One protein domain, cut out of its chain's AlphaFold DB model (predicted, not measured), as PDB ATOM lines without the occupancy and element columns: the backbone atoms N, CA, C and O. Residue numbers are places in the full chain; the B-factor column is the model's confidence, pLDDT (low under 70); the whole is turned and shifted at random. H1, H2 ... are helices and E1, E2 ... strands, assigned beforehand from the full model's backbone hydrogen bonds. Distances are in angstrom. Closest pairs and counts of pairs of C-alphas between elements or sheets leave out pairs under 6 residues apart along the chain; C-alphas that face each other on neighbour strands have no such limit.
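AT A GLANCE: This is residues 71 to 125 of the 132 residues of the protein "Pseudouridine synthase" of Halobacteriales archaeon QS_5_70_15 (UniProt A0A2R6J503). Picture a small rounded body with a strongly twisted sheet of three strands on one side and, on the other, a short helix, H1, that only grazes the sheet. The long stretch of residues 71 to 86, with no named element, loops past H1 before it enters the sheet as E1. The printed part has 55 residues, with one named helix and three named strands in the order E1, E2, H1, E3; the sheet runs E1, E2, E3, all antiparallel. The class is mixed, helices and strands, though named elements hold only 26 of the 55 residues, under half. The whole is compact, with a radius of gyration of the C-alphas of 10.0 A and spans of 25 by 22 by 19 A.

HOW THE PARTS SIT: Start at Phe 71 and go through residues 71 to 86, whose C-alphas lie 6 to 12 A from the mean of all C-alphas. You then reach E1, residues 87 to 91, an edge strand. A tight link leads to E2, residues 97 to 103, the inner strand, and the two form a hairpin. Their directions stand at 148 degrees, antiparallel; look for N 88 and O 101, 2.8 A apart and within hydrogen-bond range. After a tight link comes H1, residues 107 to 112, where every O i to N i+4 pair is within hydrogen-bond range. H1 is on the sheet but only grazes it, with its residues 107 to 111. Another tight link leads to E3, residues 117 to 124, the other edge strand, which bends by 61 degrees at residue 121. E3 is antiparallel to E2 at 126 degrees, with N 120 and O 102 at 2.8 A and N 100 and O 123 at 2.8 A, both within hydrogen-bond range. The closest C-alphas of H1 and E3 are those of Met 110 and Ala 118, 5.6 A apart.

IN THESE COORDINATES: Find C-alpha 87 at (108.810, 123.737, 161.520); from there E1 runs 13.2 A to C-alpha 91. E2 runs 15.8 A from Leu 97 to Ala 103. Find C-alpha 107 at (102.936, 132.437, 155.302), where H1 begins; it measures 8.8 A to Asp 112. E3, the longest strand by residues, covers 15.4 A from Met 117 to C-alpha 124 at (102.894, 112.177, 157.473).

THE WHOLE: Look to Asp 112 and Ile 125 for the two C-alphas farthest apart, at 26.3 A. The first and last printed C-alphas, Phe 71 and Ile 125, are 17.0 A apart. The printed part has no cut, and no link between named elements is long. In this model the mean pLDDT of the printed part is 89.8, and no printed residue is under 70.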
ATOM      1  N   PHE A  71     101.508 121.592 148.771       86.75
ATOM      2  CA  PHE A  71     101.579 122.664 147.771       86.75
ATOM      3  C   PHE A  71     100.760 123.878 148.190       86.75
ATOM      4  O   PHE A  71      99.677 123.725 148.746       86.75
ATOM      5  N   ALA A  72     101.258 125.073 147.859       86.94
ATOM      6  CA  ALA A  72     100.647 126.352 148.228       86.94
ATOM      7  C   ALA A  72      99.195 126.481 147.746       86.94
ATOM      8  O   ALA A  72      98.322 126.877 148.503       86.94
ATOM      9  N   LYS A  73      98.889 125.992 146.542       84.56
ATOM     10  CA  LYS A  73      97.529 126.021 145.981       84.56
ATOM     11  C   LYS A  73      96.458 125.266 146.777       84.56
ATOM     12  O   LYS A  73      95.279 125.434 146.495       84.56
ATOM     13  N   PHE A  74      96.868 124.394 147.698       87.88
ATOM     14  CA  PHE A  74      95.967 123.656 148.584       87.88
ATOM     15  C   PHE A  74      95.924 124.245 150.001       87.88
ATOM     16  O   PHE A  74      95.193 123.738 150.847       87.88
ATOM     17  N   VAL A  75      96.705 125.291 150.288       90.44
ATOM     18  CA  VAL A  75      96.714 125.961 151.590       90.44
ATOM     19  C   VAL A  75      95.507 126.890 151.664       90.44
ATOM     20  O   VAL A  75      95.479 127.941 151.032       90.44
ATOM     21  N   ALA A  76      94.500 126.494 152.443       90.88
ATOM     22  CA  ALA A  76      93.325 127.326 152.697       90.88
ATOM     23  C   ALA A  76      93.614 128.432 153.728       90.88
ATOM     24  O   ALA A  76      93.143 129.561 153.587       90.88
ATOM     25  N   ASP A  77      94.407 128.115 154.754       93.38
ATOM     26  CA  ASP A  77      94.784 129.047 155.813       93.38
ATOM     27  C   ASP A  77      96.191 128.763 156.357       93.38
ATOM     28  O   ASP A  77      96.686 127.638 156.270       93.38
ATOM     29  N   VAL A  78      96.845 129.797 156.887       95.62
ATOM     30  CA  VAL A  78      98.225 129.744 157.387       95.62
ATOM     31  C   VAL A  78      98.516 130.929 158.309       95.62
ATOM     32  O   VAL A  78      98.049 132.043 158.068       95.62
ATOM     33  N   ASP A  79      99.338 130.710 159.338       95.94
ATOM     34  CA  ASP A  79      99.842 131.799 160.179       95.94
ATOM     35  C   ASP A  79     100.774 132.717 159.352       95.94
ATOM     36  O   ASP A  79     101.810 132.258 158.849       95.94
ATOM     37  N   PRO A  80     100.453 134.019 159.198       95.06
ATOM     38  CA  PRO A  80     101.262 134.949 158.412       95.06
ATOM     39  C   PRO A  80     102.674 135.165 158.973       95.06
ATOM     40  O   PRO A  80     103.535 135.669 158.250       95.06
ATOM     41  N   ALA A  81     102.935 134.800 160.233       96.56
ATOM     42  CA  ALA A  81     104.251 134.914 160.850       96.56
ATOM     43  C   ALA A  81     105.240 133.824 160.401       96.56
ATOM     44  O   ALA A  81     106.445 134.010 160.591       96.56
ATOM     45  N   ILE A  82     104.760 132.728 159.796       96.81
ATOM     46  CA  ILE A  82     105.599 131.609 159.345       96.81
ATOM     47  C   ILE A  82     106.638 132.089 158.331       96.81
ATOM     48  O   ILE A  82     106.320 132.745 157.330       96.81
ATOM     49  N   ARG A  83     107.893 131.706 158.569       96.94
ATOM     50  CA  ARG A  83     109.041 131.983 157.708       96.94
ATOM     51  C   ARG A  83     109.548 130.708 157.034       96.94
ATOM     52  O   ARG A  83     109.414 129.616 157.586       96.94
ATOM     53  N   PRO A  84     110.202 130.824 155.863       96.88
ATOM     54  CA  PRO A  84     110.924 129.702 155.279       96.88
ATOM     55  C   PRO A  84     111.921 129.115 156.281       96.88
ATOM     56  O   PRO A  84     112.715 129.839 156.882       96.88
ATOM     57  N   GLY A  85     111.894 127.797 156.431       95.06
ATOM     58  CA  GLY A  85     112.713 127.066 157.385       95.06
ATOM     59  C   GLY A  85     112.031 126.757 158.718       95.06
ATOM     60  O   GLY A  85     112.549 125.890 159.425       95.06
ATOM     61  N   ASP A  86     110.897 127.382 159.040       97.94
ATOM     62  CA  ASP A  86     110.155 127.086 160.268       97.94
ATOM     63  C   ASP A  86     109.569 125.671 160.227       97.94
ATOM     64  O   ASP A  86     109.166 125.175 159.172       97.94
ATOM     65  N   GLU A  87     109.532 125.003 161.380       96.62
ATOM     66  CA  GLU A  87     108.810 123.737 161.520       96.62
ATOM     67  C   GLU A  87     107.315 124.029 161.651       96.62
ATOM     68  O   GLU A  87     106.902 124.885 162.432       96.62
ATOM     69  N   VAL A  88     106.505 123.313 160.876       96.38
ATOM     70  CA  VAL A  88     105.071 123.562 160.735       96.38
ATOM     71  C   VAL A  88     104.277 122.261 160.762       96.38
ATOM     72  O   VAL A  88     104.769 121.188 160.394       96.38
ATOM     73  N   LEU A  89     103.023 122.384 161.183       94.94
ATOM     74  CA  LEU A  89     102.020 121.328 161.139       94.94
ATOM     75  C   LEU A  89     101.133 121.548 159.912       94.94
ATOM     76  O   LEU A  89     100.670 122.660 159.671       94.94
ATOM     77  N   VAL A  90     100.882 120.487 159.151       92.88
ATOM     78  CA  VAL A  90      99.872 120.474 158.090       92.88
ATOM     79  C   VAL A  90      98.633 119.817 158.668       92.88
ATOM     80  O   VAL A  90      98.676 118.646 159.046       92.88
ATOM     81  N   VAL A  91      97.542 120.567 158.743       92.19
ATOM     82  CA  VAL A  91      96.277 120.118 159.326       92.19
ATOM     83  C   VAL A  91      95.164 120.189 158.289       92.19
ATOM     84  O   VAL A  91      95.180 121.046 157.406       92.19
ATOM     85  N   HIS A  92      94.198 119.284 158.391       89.88
ATOM     86  CA  HIS A  92      92.931 119.404 157.685       89.88
ATOM     87  C   HIS A  92      92.110 120.543 158.309       89.88
ATOM     88  O   HIS A  92      92.209 120.796 159.508       89.88
ATOM     89  N   GLU A  93      91.216 121.171 157.544       85.75
ATOM     90  CA  GLU A  93      90.296 122.220 158.041       85.75
ATOM     91  C   GLU A  93      89.381 121.756 159.195       85.75
ATOM     92  O   GLU A  93      88.817 122.562 159.927       85.75
ATOM     93  N   ARG A  94      89.267 120.437 159.387       87.50
ATOM     94  CA  ARG A  94      88.524 119.796 160.483       87.50
ATOM     95  C   ARG A  94      89.320 119.721 161.793       87.50
ATOM     96  O   ARG A  94      88.756 119.335 162.810       87.50
ATOM     97  N   GLY A  95      90.603 120.085 161.767       85.88
ATOM     98  CA  GLY A  95      91.522 120.030 162.906       85.88
ATOM     99  C   GLY A  95      92.421 118.791 162.950       85.88
ATOM    100  O   GLY A  95      93.282 118.709 163.823       85.88
ATOM    101  N   ASP A  96      92.263 117.846 162.019       87.38
ATOM    102  CA  ASP A  96      93.051 116.611 161.991       87.38
ATOM    103  C   ASP A  96      94.491 116.884 161.528       87.38
ATOM    104  O   ASP A  96      94.710 117.505 160.485       87.38
ATOM    105  N   LEU A  97      95.490 116.414 162.280       86.44
ATOM    106  CA  LEU A  97      96.891 116.515 161.868       86.44
ATOM    107  C   LEU A  97      97.163 115.553 160.709       86.44
ATOM    108  O   LEU A  97      96.998 114.345 160.846       86.44
ATOM    109  N   LEU A  98      97.635 116.090 159.589       87.31
ATOM    110  CA  LEU A  98      97.979 115.317 158.398       87.31
ATOM    111  C   LEU A  98      99.477 115.037 158.320       87.31
ATOM    112  O   LEU A  98      99.891 113.954 157.913       87.31
ATOM    113  N   ALA A  99     100.310 116.018 158.670       89.06
ATOM    114  CA  ALA A  99     101.757 115.890 158.560       89.06
ATOM    115  C   ALA A  99     102.521 116.934 159.378       89.06
ATOM    116  O   ALA A  99     101.986 117.972 159.762       89.06
ATOM    117  N   VAL A 100     103.817 116.688 159.557       92.06
ATOM    118  CA  VAL A 100     104.787 117.659 160.069       92.06
ATOM    119  C   VAL A 100     105.895 117.887 159.046       92.06
ATOM    120  O   VAL A 100     106.325 116.973 158.328       92.06
ATOM    121  N   GLY A 101     106.383 119.118 158.960       92.94
ATOM    122  CA  GLY A 101     107.388 119.467 157.969       92.94
ATOM    123  C   GLY A 101     108.014 120.829 158.185       92.94
ATOM    124  O   GLY A 101     107.856 121.452 159.229       92.94
ATOM    125  N   ARG A 102     108.741 121.277 157.167       96.38
ATOM    126  CA  ARG A 102     109.420 122.568 157.140       96.38
ATOM    127  C   ARG A 102     108.776 123.475 156.105       96.38
ATOM    128  O   ARG A 102     108.564 123.043 154.974       96.38
ATOM    129  N   ALA A 103     108.498 124.718 156.472       95.38
ATOM    130  CA  ALA A 103     108.020 125.733 155.550       95.38
ATOM    131  C   ALA A 103     109.072 126.020 154.467       95.38
ATOM    132  O   ALA A 103     110.236 126.288 154.760       95.38
ATOM    133  N   GLU A 104     108.657 125.981 153.208       94.06
ATOM    134  CA  GLU A 104     109.470 126.346 152.042       94.06
ATOM    135  C   GLU A 104     109.126 127.763 151.545       94.06
ATOM    136  O   GLU A 104     109.925 128.402 150.863       94.06
ATOM    137  N   LEU A 105     107.955 128.284 151.928       93.06
ATOM    138  CA  LEU A 105     107.471 129.630 151.611       93.06
ATOM    139  C   LEU A 105     107.123 130.397 152.901       93.06
ATOM    140  O   LEU A 105     106.811 129.768 153.907       93.06
ATOM    141  N   PRO A 106     107.160 131.741 152.910       95.56
ATOM    142  CA  PRO A 106     106.575 132.521 154.001       95.56
ATOM    143  C   PRO A 106     105.040 132.421 153.987       95.56
ATOM    144  O   PRO A 106     104.452 132.241 152.918       95.56
ATOM    145  N   GLY A 107     104.390 132.607 155.141       93.31
ATOM    146  CA  GLY A 107     102.936 132.437 155.302       93.31
ATOM    147  C   GLY A 107     102.101 133.216 154.277       93.31
ATOM    148  O   GLY A 107     101.250 132.635 153.609       93.31
ATOM    149  N   GLY A 108     102.411 134.498 154.050       91.19
ATOM    150  CA  GLY A 108     101.728 135.295 153.018       91.19
ATOM    151  C   GLY A 108     101.814 134.673 151.617       91.19
ATOM    152  O   GLY A 108     100.807 134.536 150.932       91.19
ATOM    153  N   ALA A 109     102.992 134.178 151.221       90.38
ATOM    154  CA  ALA A 109     103.163 133.534 149.920       90.38
ATOM    155  C   ALA A 109     102.481 132.161 149.840       90.38
ATOM    156  O   ALA A 109     102.023 131.791 148.765       90.38
ATOM    157  N   MET A 110     102.387 131.405 150.943       91.94
ATOM    158  CA  MET A 110     101.627 130.148 150.954       91.94
ATOM    159  C   MET A 110     100.146 130.376 150.639       91.94
ATOM    160  O   MET A 110      99.554 129.543 149.963       91.94
ATOM    161  N   ARG A 111      99.576 131.496 151.102       86.94
ATOM    162  CA  ARG A 111      98.182 131.889 150.848       86.94
ATOM    163  C   ARG A 111      97.979 132.463 149.445       86.94
ATOM    164  O   ARG A 111      96.991 132.156 148.789       86.94
ATOM    165  N   ASP A 112      98.918 133.292 148.993       83.88
ATOM    166  CA  ASP A 112      98.754 134.074 147.763       83.88
ATOM    167  C   ASP A 112      99.193 133.312 146.501       83.88
ATOM    168  O   ASP A 112      98.766 133.637 145.389       83.88
ATOM    169  N   PHE A 113     100.075 132.313 146.627       80.19
ATOM    170  CA  PHE A 113     100.627 131.611 145.467       80.19
ATOM    171  C   PHE A 113      99.821 130.356 145.122       80.19
ATOM    172  O   PHE A 113      99.810 129.365 145.844       80.19
ATOM    173  N   GLY A 114      99.262 130.326 143.911       72.75
ATOM    174  CA  GLY A 114      98.614 129.136 143.343       72.75
ATOM    175  C   GLY A 114      99.580 128.051 142.840       72.75
ATOM    176  O   GLY A 114      99.159 127.138 142.134       72.75
ATOM    177  N   THR A 115     100.883 128.147 143.129       77.38
ATOM    178  CA  THR A 115     101.902 127.181 142.679       77.38
ATOM    179  C   THR A 115     103.061 127.085 143.675       77.38
ATOM    180  O   THR A 115     103.293 128.001 144.459       77.38
ATOM    181  N   GLY A 116     103.824 125.988 143.620       78.75
ATOM    182  CA  GLY A 116     105.009 125.789 144.465       78.75
ATOM    183  C   GLY A 116     104.749 124.961 145.725       78.75
ATOM    184  O   GLY A 116     103.609 124.751 146.138       78.75
ATOM    185  N   MET A 117     105.827 124.429 146.306       88.81
ATOM    186  CA  MET A 117     105.769 123.675 147.562       88.81
ATOM    187  C   MET A 117     105.718 124.667 148.717       88.81
ATOM    188  O   MET A 117     106.612 125.495 148.833       88.81
ATOM    189  N   ALA A 118     104.681 124.572 149.541       91.88
ATOM    190  CA  ALA A 118     104.526 125.361 150.755       91.88
ATOM    191  C   ALA A 118     105.275 124.720 151.923       91.88
ATOM    192  O   ALA A 118     105.972 125.408 152.662       91.88
ATOM    193  N   VAL A 119     105.176 123.395 152.058       92.56
ATOM    194  CA  VAL A 119     105.792 122.650 153.159       92.56
ATOM    195  C   VAL A 119     106.497 121.428 152.609       92.56
ATOM    196  O   VAL A 119     105.884 120.623 151.914       92.56
ATOM    197  N   LYS A 120     107.768 121.250 152.951       90.00
ATOM    198  CA  LYS A 120     108.485 119.993 152.755       90.00
ATOM    199  C   LYS A 120     108.180 119.062 153.924       90.00
ATOM    200  O   LYS A 120     108.615 119.306 155.049       90.00
ATOM    201  N   THR A 121     107.432 117.996 153.661       89.00
ATOM    202  CA  THR A 121     106.984 117.055 154.691       89.00
ATOM    203  C   THR A 121     108.137 116.161 155.131       89.00
ATOM    204  O   THR A 121     108.823 115.562 154.299       89.00
ATOM    205  N   ARG A 122     108.346 116.057 156.448       85.50
ATOM    206  CA  ARG A 122     109.277 115.088 157.042       85.50
ATOM    207  C   ARG A 122     108.561 113.785 157.373       85.50
ATOM    208  O   ARG A 122     109.103 112.719 157.101       85.50
ATOM    209  N   GLU A 123     107.360 113.889 157.931       81.56
ATOM    210  CA  GLU A 123     106.563 112.754 158.388       81.56
ATOM    211  C   GLU A 123     105.078 113.068 158.188       81.56
ATOM    212  O   GLU A 123     104.624 114.171 158.495       81.56
ATOM    213  N   GLY A 124     104.346 112.121 157.609       79.31
ATOM    214  CA  GLY A 124     102.894 112.177 157.473       79.31
ATOM    215  C   GLY A 124     102.253 111.227 158.471       79.31
ATOM    216  O   GLY A 124     102.828 110.183 158.779       79.31
ATOM    217  N   ILE A 125     101.069 111.576 158.955       76.00
ATOM    218  CA  ILE A 125     100.241 110.642 159.708       76.00
ATOM    219  C   ILE A 125      99.593 109.706 158.678       76.00
ATOM    220  O   ILE A 125      99.075 110.161 157.656       76.00
TER     221      ILE A 125